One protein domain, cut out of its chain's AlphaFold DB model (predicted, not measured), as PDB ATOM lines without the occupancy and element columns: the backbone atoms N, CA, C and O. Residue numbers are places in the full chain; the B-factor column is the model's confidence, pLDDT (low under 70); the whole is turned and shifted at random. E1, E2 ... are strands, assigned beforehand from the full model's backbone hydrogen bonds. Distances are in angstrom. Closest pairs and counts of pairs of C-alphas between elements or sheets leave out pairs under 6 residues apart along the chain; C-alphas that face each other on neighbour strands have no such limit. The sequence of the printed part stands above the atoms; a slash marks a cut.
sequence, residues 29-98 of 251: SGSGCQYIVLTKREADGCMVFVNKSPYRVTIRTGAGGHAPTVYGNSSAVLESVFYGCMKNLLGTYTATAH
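What this domain is: This is residues 29 to 98 of the 251 residues of an uncharacterized protein of Phyllobacterium zundukense (UniProt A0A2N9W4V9). With little regular structure, two small antiparallel sheets, E1-E2-E4 and E3-E5, form a V, nearest around Ile 36, Asn 51, Val 57 and Ala 95, with long loops besides. The printed part has 70 residues, 23 in five named strands, E1 to E5 in chain order, with no named helix: all strand. It is compact, with radius of gyration of the C-alphas 11.1 A and spans of 28 by 27 by 16 A.

Where its parts are: E1, residues 36 to 40, begins at C-alpha (221.052, 228.848, 245.180) and measures 13.2 A. E2 is residues 47 to 51, 13.3 A; E3 57 to 61, 12.9 A; E4 75 to 77, 6.9 A; E5 93 to 97, 13.2 A, ending at C-alpha (225.861, 235.630, 241.191).

How they stand to each other: Hairpin E1 and E2 has N 37 and O 50 at 2.8 A. Antiparallel E2 and E4 have N 49 and O 76 at 2.9 A; E3 and E5, N 60 and O 94 at 2.8 A. The closest C-alphas of E2 and E3, Asn 51 and Val 57, are 7.5 A apart. Residues 57 to 58 of E3 pair antiparallel with 69 to 70.

The domain as a whole: The C-alphas farthest apart, Pro 54 and Phe 82, span 30.5 A. The printed part has no cut. Links E3 to E4 and E4 to E5 are long. Mean pLDDT of the printed part is 75.6; residues 62 to 68 and 79 to 84 are among those under 70.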
ATOM      1  N   SER A  29     228.341 231.312 251.543       88.81
ATOM      2  CA  SER A  29     228.820 232.702 251.523       88.81
ATOM      3  C   SER A  29     228.803 233.315 250.118       88.81
ATOM      4  O   SER A  29     229.023 232.625 249.128       88.81
ATOM      5  N   GLY A  30     228.590 234.629 250.012       89.31
ATOM      6  CA  GLY A  30     228.660 235.371 248.744       89.31
ATOM      7  C   GLY A  30     227.308 235.797 248.160       89.31
ATOM      8  O   GLY A  30     226.240 235.462 248.671       89.31
ATOM      9  N   SER A  31     227.360 236.583 247.078       88.19
ATOM     10  CA  SER A  31     226.186 237.219 246.456       88.19
ATOM     11  C   SER A  31     225.186 236.227 245.849       88.19
ATOM     12  O   SER A  31     224.024 236.575 245.637       88.19
ATOM     13  N   GLY A  32     225.629 235.000 245.568       86.94
ATOM     14  CA  GLY A  32     224.835 233.943 244.948       86.94
ATOM     15  C   GLY A  32     223.982 233.120 245.910       86.94
ATOM     16  O   GLY A  32     223.097 232.399 245.457       86.94
ATOM     17  N   CYS A  33     224.205 233.223 247.222       89.94
ATOM     18  CA  CYS A  33     223.548 232.353 248.205       89.94
ATOM     19  C   CYS A  33     222.037 232.548 248.303       89.94
ATOM     20  O   CYS A  33     221.313 231.620 248.629       89.94
ATOM     21  N   GLN A  34     221.554 233.749 247.990       87.56
ATOM     22  CA  GLN A  34     220.121 234.047 247.954       87.56
ATOM     23  C   GLN A  34     219.403 233.414 246.749       87.56
ATOM     24  O   GLN A  34     218.177 233.404 246.705       87.56
ATOM     25  N   TYR A  35     220.152 232.906 245.766       86.00
ATOM     26  CA  TYR A  35     219.611 232.345 244.529       86.00
ATOM     27  C   TYR A  35     219.776 230.829 244.430       86.00
ATOM     28  O   TYR A  35     219.084 230.192 243.636       86.00
ATOM     29  N   ILE A  36     220.680 230.258 245.229       86.44
ATOM     30  CA  ILE A  36     221.052 228.848 245.180       86.44
ATOM     31  C   ILE A  36     220.575 228.127 246.430       86.44
ATOM     32  O   ILE A  36     220.826 228.558 247.551       86.44
ATOM     33  N   VAL A  37     219.955 226.972 246.222       88.50
ATOM     34  CA  VAL A  37     219.612 226.025 247.278       88.50
ATOM     35  C   VAL A  37     220.352 224.726 247.013       88.50
ATOM     36  O   VAL A  37     220.258 224.169 245.926       88.50
ATOM     37  N   LEU A  38     221.085 224.232 248.001       87.94
ATOM     38  CA  LEU A  38     221.691 222.909 247.940       87.94
ATOM     39  C   LEU A  38     220.679 221.878 248.457       87.94
ATOM     40  O   LEU A  38     220.225 221.977 249.596       87.94
ATOM     41  N   THR A  39     220.307 220.910 247.624       85.94
ATOM     42  CA  THR A  39     219.327 219.866 247.954       85.94
ATOM     43  C   THR A  39     219.870 218.477 247.640       85.94
ATOM     44  O   THR A  39     220.872 218.322 246.938       85.94
ATOM     45  N   LYS A  40     219.210 217.448 248.173       84.31
ATOM     46  CA  LYS A  40     219.468 216.051 247.828       84.31
ATOM     47  C   LYS A  40     218.383 215.581 246.866       84.31
ATOM     48  O   LYS A  40     217.201 215.699 247.177       84.31
ATOM     49  N   ARG A  41     218.772 215.072 245.701       81.19
ATOM     50  CA  ARG A  41     217.848 214.521 244.706       81.19
ATOM     51  C   ARG A  41     217.322 213.173 245.185       81.19
ATOM     52  O   ARG A  41     218.108 212.323 245.584       81.19
ATOM     53  N   GLU A  42     216.013 212.966 245.124       79.12
ATOM     54  CA  GLU A  42     215.371 211.756 245.656       79.12
ATOM     55  C   GLU A  42     215.708 210.495 244.850       79.12
ATOM     56  O   GLU A  42     215.977 209.454 245.438       79.12
ATOM     57  N   ALA A  43     215.762 210.607 243.517       70.81
ATOM     58  CA  ALA A  43     215.943 209.467 242.616       70.81
ATOM     59  C   ALA A  43     217.260 208.704 242.831       70.81
ATOM     60  O   ALA A  43     217.299 207.481 242.744       70.81
ATOM     61  N   ASP A  44     218.349 209.426 243.091       74.50
ATOM     62  CA  ASP A  44     219.686 208.847 243.210       74.50
ATOM     63  C   ASP A  44     220.358 209.190 244.546       74.50
ATOM     64  O   ASP A  44     221.318 208.527 244.929       74.50
ATOM     65  N   GLY A  45     219.894 210.189 245.295       78.94
ATOM     66  CA  GLY A  45     220.529 210.686 246.514       78.94
ATOM     67  C   GLY A  45     221.700 211.643 246.269       78.94
ATOM     68  O   GLY A  45     222.440 211.927 247.213       78.94
ATOM     69  N   CYS A  46     221.933 212.092 245.033       80.31
ATOM     70  CA  CYS A  46     223.004 213.035 244.706       80.31
ATOM     71  C   CYS A  46     222.708 214.440 245.257       80.31
ATOM     72  O   CYS A  46     221.560 214.883 245.282       80.31
ATOM     73  N   MET A  47     223.752 215.161 245.657       83.38
ATOM     74  CA  MET A  47     223.669 216.572 246.024       83.38
ATOM     75  C   MET A  47     223.571 217.434 244.765       83.38
ATOM     76  O   MET A  47     224.300 217.221 243.793       83.38
ATOM     77  N   VAL A  48     222.674 218.413 244.789       80.25
ATOM     78  CA  VAL A  48     222.339 219.256 243.643       80.25
ATOM     79  C   VAL A  48     222.224 220.705 244.099       80.25
ATOM     80  O   VAL A  48     221.482 221.010 245.029       80.25
ATOM     81  N   PHE A  49     222.929 221.613 243.430       82.62
ATOM     82  CA  PHE A  49     222.658 223.042 243.559       82.62
ATOM     83  C   PHE A  49     221.495 223.407 242.645       82.62
ATOM     84  O   PHE A  49     221.537 223.108 241.460       82.62
ATOM     85  N   VAL A  50     220.468 224.053 243.181       79.06
ATOM     86  CA  VAL A  50     219.280 224.505 242.453       79.06
ATOM     87  C   VAL A  50     219.282 226.023 242.436       79.06
ATOM     88  O   VAL A  50     219.220 226.647 243.494       79.06
ATOM     89  N   ASN A  51     219.346 226.615 241.251       79.19
ATOM     90  CA  ASN A  51     219.246 228.049 241.041       79.19
ATOM     91  C   ASN A  51     217.810 228.424 240.695       79.19
ATOM     92  O   ASN A  51     217.308 228.051 239.641       79.19
ATOM     93  N   LYS A  52     217.153 229.179 241.572       75.19
ATOM     94  CA  LYS A  52     215.768 229.638 241.358       75.19
ATOM     95  C   LYS A  52     215.685 231.042 240.754       75.19
ATOM     96  O   LYS A  52     214.615 231.640 240.732       75.19
ATOM     97  N   SER A  53     216.821 231.610 240.363       71.50
ATOM     98  CA  SER A  53     216.915 232.953 239.796       71.50
ATOM     99  C   SER A  53     217.276 232.888 238.317       71.50
ATOM    100  O   SER A  53     217.894 231.909 237.915       71.50
ATOM    101  N   PRO A  54     217.009 233.934 237.519       59.53
ATOM    102  CA  PRO A  54     217.476 233.997 236.134       59.53
ATOM    103  C   PRO A  54     218.993 234.239 236.015       59.53
ATOM    104  O   PRO A  54     219.542 234.176 234.920       59.53
ATOM    105  N   TYR A  55     219.690 234.517 237.119       72.06
ATOM    106  CA  TYR A  55     221.097 234.910 237.108       72.06
ATOM    107  C   TYR A  55     222.018 233.700 237.096       72.06
ATOM    108  O   TYR A  55     221.760 232.706 237.767       72.06
ATOM    109  N   ARG A  56     223.154 233.796 236.406       76.81
ATOM    110  CA  ARG A  56     224.204 232.776 236.479       76.81
ATOM    111  C   ARG A  56     224.877 232.820 237.852       76.81
ATOM    112  O   ARG A  56     225.265 233.891 238.306       76.81
ATOM    113  N   VAL A  57     225.102 231.666 238.481       72.31
ATOM    114  CA  VAL A  57     225.789 231.574 239.778       72.31
ATOM    115  C   VAL A  57     226.962 230.601 239.713       72.31
ATOM    116  O   VAL A  57     226.797 229.435 239.377       72.31
ATOM    117  N   THR A  58     228.164 231.054 240.060       81.56
ATOM    118  CA  THR A  58     229.347 230.181 240.160       81.56
ATOM    119  C   THR A  58     229.527 229.712 241.594       81.56
ATOM    120  O   THR A  58     229.534 230.538 242.512       81.56
ATOM    121  N   ILE A  59     229.715 228.405 241.778       83.38
ATOM    122  CA  ILE A  59     229.919 227.786 243.086       83.38
ATOM    123  C   ILE A  59     231.374 227.377 243.262       83.38
ATOM    124  O   ILE A  59     231.947 226.702 242.413       83.38
ATOM    125  N   ARG A  60     231.961 227.739 244.402       82.94
ATOM    126  CA  ARG A  60     233.252 227.235 244.873       82.94
ATOM    127  C   ARG A  60     233.038 226.399 246.125       82.94
ATOM    128  O   ARG A  60     232.697 226.929 247.181       82.94
ATOM    129  N   THR A  61     233.236 225.100 245.984       76.06
ATOM    130  CA  THR A  61     233.402 224.146 247.081       76.06
ATOM    131  C   THR A  61     234.904 224.074 247.396       76.06
ATOM    132  O   THR A  61     235.720 224.352 246.520       76.06
ATOM    133  N   GLY A  62     235.295 223.847 248.655       68.94
ATOM    134  CA  GLY A  62     236.704 223.880 249.087       68.94
ATOM    135  C   GLY A  62     237.615 222.826 248.427       68.94
ATOM    136  O   GLY A  62     237.323 222.283 247.363       68.94
ATOM    137  N   ALA A  63     238.748 222.513 249.065       54.31
ATOM    138  CA  ALA A  63     239.714 221.548 248.533       54.31
ATOM    139  C   ALA A  63     239.055 220.173 248.280       54.31
ATOM    140  O   ALA A  63     238.634 219.501 249.217       54.31
ATOM    141  N   GLY A  64     238.961 219.771 247.007       52.81
ATOM    142  CA  GLY A  64     238.433 218.467 246.585       52.81
ATOM    143  C   GLY A  64     237.018 218.462 245.994       52.81
ATOM    144  O   GLY A  64     236.523 217.384 245.672       52.81
ATOM    145  N   GLY A  65     236.357 219.611 245.825       52.97
ATOM    146  CA  GLY A  65     235.061 219.687 245.143       52.97
ATOM    147  C   GLY A  65     235.168 220.249 243.723       52.97
ATOM    148  O   GLY A  65     235.863 221.237 243.485       52.97
ATOM    149  N   HIS A  66     234.471 219.635 242.760       59.78
ATOM    150  CA  HIS A  66     234.243 220.276 241.466       59.78
ATOM    151  C   HIS A  66     233.378 221.534 241.679       59.78
ATOM    152  O   HIS A  66     232.481 221.548 242.524       59.78
ATOM    153  N   ALA A  67     233.680 222.605 240.944       63.69
ATOM    154  CA  ALA A  67     233.095 223.935 241.106       63.69
ATOM    155  C   ALA A  67     232.117 224.228 239.951       63.69
ATOM    156  O   ALA A  67     232.542 224.772 238.924       63.69
ATOM    157  N   PRO A  68     230.832 223.830 240.050       69.25
ATOM    158  CA  PRO A  68     229.889 224.024 238.962       69.25
ATOM    159  C   PRO A  68     229.460 225.488 238.845       69.25
ATOM    160  O   PRO A  68     229.279 226.208 239.831       69.25
ATOM    161  N   THR A  69     229.234 225.909 237.606       75.44
ATOM    162  CA  THR A  69     228.400 227.073 237.314       75.44
ATOM    163  C   THR A  69     226.965 226.592 237.167       75.44
ATOM    164  O   THR A  69     226.691 225.711 236.358       75.44
ATOM    165  N   VAL A  70     226.064 227.170 237.955       67.19
ATOM    166  CA  VAL A  70     224.628 226.906 237.924       67.19
ATOM    167  C   VAL A  70     223.962 228.069 237.201       67.19
ATOM    168  O   VAL A  70     223.970 229.205 237.677       67.19
ATOM    169  N   TYR A  71     223.426 227.809 236.016       70.00
ATOM    170  CA  TYR A  71     222.781 228.822 235.181       70.00
ATOM    171  C   TYR A  71     221.397 229.195 235.719       70.00
ATOM    172  O   TYR A  71     220.901 228.563 236.658       70.00
ATOM    173  N   GLY A  72     220.805 230.258 235.176       62.31
ATOM    174  CA  GLY A  72     219.513 230.745 235.638       62.31
ATOM    175  C   GLY A  72     218.416 229.687 235.511       62.31
ATOM    176  O   GLY A  72     218.359 228.991 234.504       62.31
ATOM    177  N   ASN A  73     217.572 229.556 236.535       59.59
ATOM    178  CA  ASN A  73     216.470 228.590 236.628       59.59
ATOM    179  C   ASN A  73     216.894 227.127 236.407       59.59
ATOM    180  O   ASN A  73     216.082 226.293 236.031       59.59
ATOM    181  N   SER A  74     218.166 226.813 236.658       58.00
ATOM    182  CA  SER A  74     218.742 225.494 236.407       58.00
ATOM    183  C   SER A  74     219.142 224.793 237.702       58.00
ATOM    184  O   SER A  74     219.075 225.346 238.801       58.00
ATOM    185  N   SER A  75     219.620 223.560 237.581       72.25
ATOM    186  CA  SER A  75     220.315 222.883 238.669       72.25
ATOM    187  C   SER A  75     221.711 222.448 238.230       72.25
ATOM    188  O   SER A  75     222.038 222.535 237.055       72.25
ATOM    189  N   ALA A  76     222.554 221.964 239.134       69.94
ATOM    190  CA  ALA A  76     223.822 221.318 238.800       69.94
ATOM    191  C   ALA A  76     224.127 220.233 239.830       69.94
ATOM    192  O   ALA A  76     224.076 220.488 241.037       69.94
ATOM    193  N   VAL A  77     224.439 219.024 239.361       76.81
ATOM    194  CA  VAL A  77     224.886 217.940 240.243       76.81
ATOM    195  C   VAL A  77     226.266 218.286 240.775       76.81
ATOM    196  O   VAL A  77     227.147 218.710 240.030       76.81
ATOM    197  N   LEU A  78     226.457 218.098 242.074       76.88
ATOM    198  CA  LEU A  78     227.777 218.186 242.664       76.88
ATOM    199  C   LEU A  78     228.546 216.900 242.341       76.88
ATOM    200  O   LEU A  78     228.225 215.827 242.853       76.88
ATOM    201  N   GLU A  79     229.559 217.014 241.492       69.69
ATOM    202  CA  GLU A  79     230.431 215.905 241.109       69.69
ATOM    203  C   GLU A  79     231.702 215.872 241.963       69.69
ATOM    204  O   GLU A  79     232.262 216.901 242.350       69.69
ATOM    205  N   SER A  80     232.158 214.658 242.261       67.19
ATOM    206  CA  SER A  80     233.444 214.398 242.898       67.19
ATOM    207  C   SER A  80     234.568 214.373 241.861       67.19
ATOM    208  O   SER A  80     234.342 214.147 240.673       67.19
ATOM    209  N   VAL A  81     235.807 214.527 242.329       61.31
ATOM    210  CA  VAL A  81     237.024 214.476 241.493       61.31
ATOM    211  C   VAL A  81     237.195 213.124 240.775       61.31
ATOM    212  O   VAL A  81     237.889 213.050 239.768       61.31
ATOM    213  N   PHE A  82     236.526 212.066 241.246       59.91
ATOM    214  CA  PHE A  82     236.590 210.710 240.690       59.91
ATOM    215  C   PHE A  82     235.394 210.356 239.782       59.91
ATOM    216  O   PHE A  82     235.070 209.182 239.633       59.91
ATOM    217  N   TYR A  83     234.733 211.352 239.174       55.47
ATOM    218  CA  TYR A  83     233.637 211.174 238.200       55.47
ATOM    219  C   TYR A  83     232.348 210.524 238.744       55.47
ATOM    220  O   TYR A  83     231.583 209.911 238.002       55.47
ATOM    221  N   GLY A  84     232.065 210.690 240.037       64.50
ATOM    222  CA  GLY A  84     230.813 210.241 240.665       64.50
ATOM    223  C   GLY A  84     230.074 211.378 241.364       64.50
ATOM    224  O   GLY A  84     230.712 212.306 241.865       64.50
ATOM    225  N   CYS A  85     228.742 211.315 241.439       76.00
ATOM    226  CA  CYS A  85     227.979 212.336 242.156       76.00
ATOM    227  C   CYS A  85     228.246 212.274 243.669       76.00
ATOM    228  O   CYS A  85     228.300 211.202 244.281       76.00
ATOM    229  N   MET A  86     228.380 213.435 244.296       76.69
ATOM    230  CA  MET A  86     228.573 213.535 245.735       76.69
ATOM    231  C   MET A  86     227.239 213.331 246.449       76.69
ATOM    232  O   MET A  86     226.236 213.952 246.104       76.69
ATOM    233  N   LYS A  87     227.224 212.472 247.471       82.31
ATOM    234  CA  LYS A  87     226.051 212.261 248.341       82.31
ATOM    235  C   LYS A  87     226.012 213.211 249.533       82.31
ATOM    236  O   LYS A  87     224.968 213.352 250.152       82.31
ATOM    237  N   ASN A  88     227.145 213.844 249.836       80.75
ATOM    238  CA  ASN A  88     227.320 214.801 250.920       80.75
ATOM    239  C   ASN A  88     228.350 215.852 250.499       80.75
ATOM    240  O   ASN A  88     229.341 215.513 249.855       80.75
ATOM    241  N   LEU A  89     228.144 217.105 250.905       76.88
ATOM    242  CA  LEU A  89     229.151 218.160 250.825       76.88
ATOM    243  C   LEU A  89     229.716 218.395 252.229       76.88
ATOM    244  O   LEU A  89     228.994 218.813 253.136       76.88
ATOM    245  N   LEU A  90     231.000 218.099 252.412       70.06
ATOM    246  CA  LEU A  90     231.704 218.355 253.664       70.06
ATOM    247  C   LEU A  90     232.277 219.774 253.621       70.06
ATOM    248  O   LEU A  90     233.333 219.999 253.039       70.06
ATOM    249  N   GLY A  91     231.567 220.731 254.218       74.88
ATOM    250  CA  GLY A  91     232.069 222.090 254.423       74.88
ATOM    251  C   GLY A  91     231.170 223.198 253.886       74.88
ATOM    252  O   GLY A  91     230.016 222.983 253.515       74.88
ATOM    253  N   THR A  92     231.724 224.406 253.905       83.12
ATOM    254  CA  THR A  92     231.086 225.622 253.401       83.12
ATOM    255  C   THR A  92     231.311 225.750 251.897       83.12
ATOM    256  O   THR A  92     232.258 225.186 251.339       83.12
ATOM    257  N   TYR A  93     230.437 226.489 251.222       85.88
ATOM    258  CA  TYR A  93     230.617 226.819 249.811       85.88
ATOM    259  C   TYR A  93     230.389 228.306 249.577       85.88
ATOM    260  O   TYR A  93     229.622 228.959 250.282       85.88
ATOM    261  N   THR A  94     231.074 228.853 248.577       88.19
ATOM    262  CA  THR A  94     230.876 230.237 248.144       88.19
ATOM    263  C   THR A  94     230.085 230.265 246.846       88.19
ATOM    264  O   THR A  94     230.466 229.595 245.889       88.19
ATOM    265  N   ALA A  95     229.017 231.056 246.791       89.00
ATOM    266  CA  ALA A  95     228.203 231.273 245.602       89.00
ATOM    267  C   ALA A  95     228.327 232.729 245.137       89.00
ATOM    268  O   ALA A  95     228.119 233.661 245.914       89.00
ATOM    269  N   THR A  96     228.646 232.941 243.862       87.62
ATOM    270  CA  THR A  96     228.763 234.280 243.257       87.62
ATOM    271  C   THR A  96     227.769 234.414 242.119       87.62
ATOM    272  O   THR A  96     227.900 233.703 241.125       87.62
ATOM    273  N   ALA A  97     226.783 235.298 242.270       81.56
ATOM    274  CA  ALA A  97     225.861 235.630 241.191       81.56
ATOM    275  C   ALA A  97     226.490 236.640 240.235       81.56
ATOM    276  O   ALA A  97     227.140 237.594 240.670       81.56
ATOM    277  N   HIS A  98     226.268 236.419 238.949       77.31
ATOM    278  CA  HIS A  98     226.733 237.253 237.851       77.31
ATOM    279  C   HIS A  98     225.548 237.938 237.193       77.31
ATOM    280  O   HIS A  98     224.432 237.423 237.248       77.31
TER     281      HIS A  98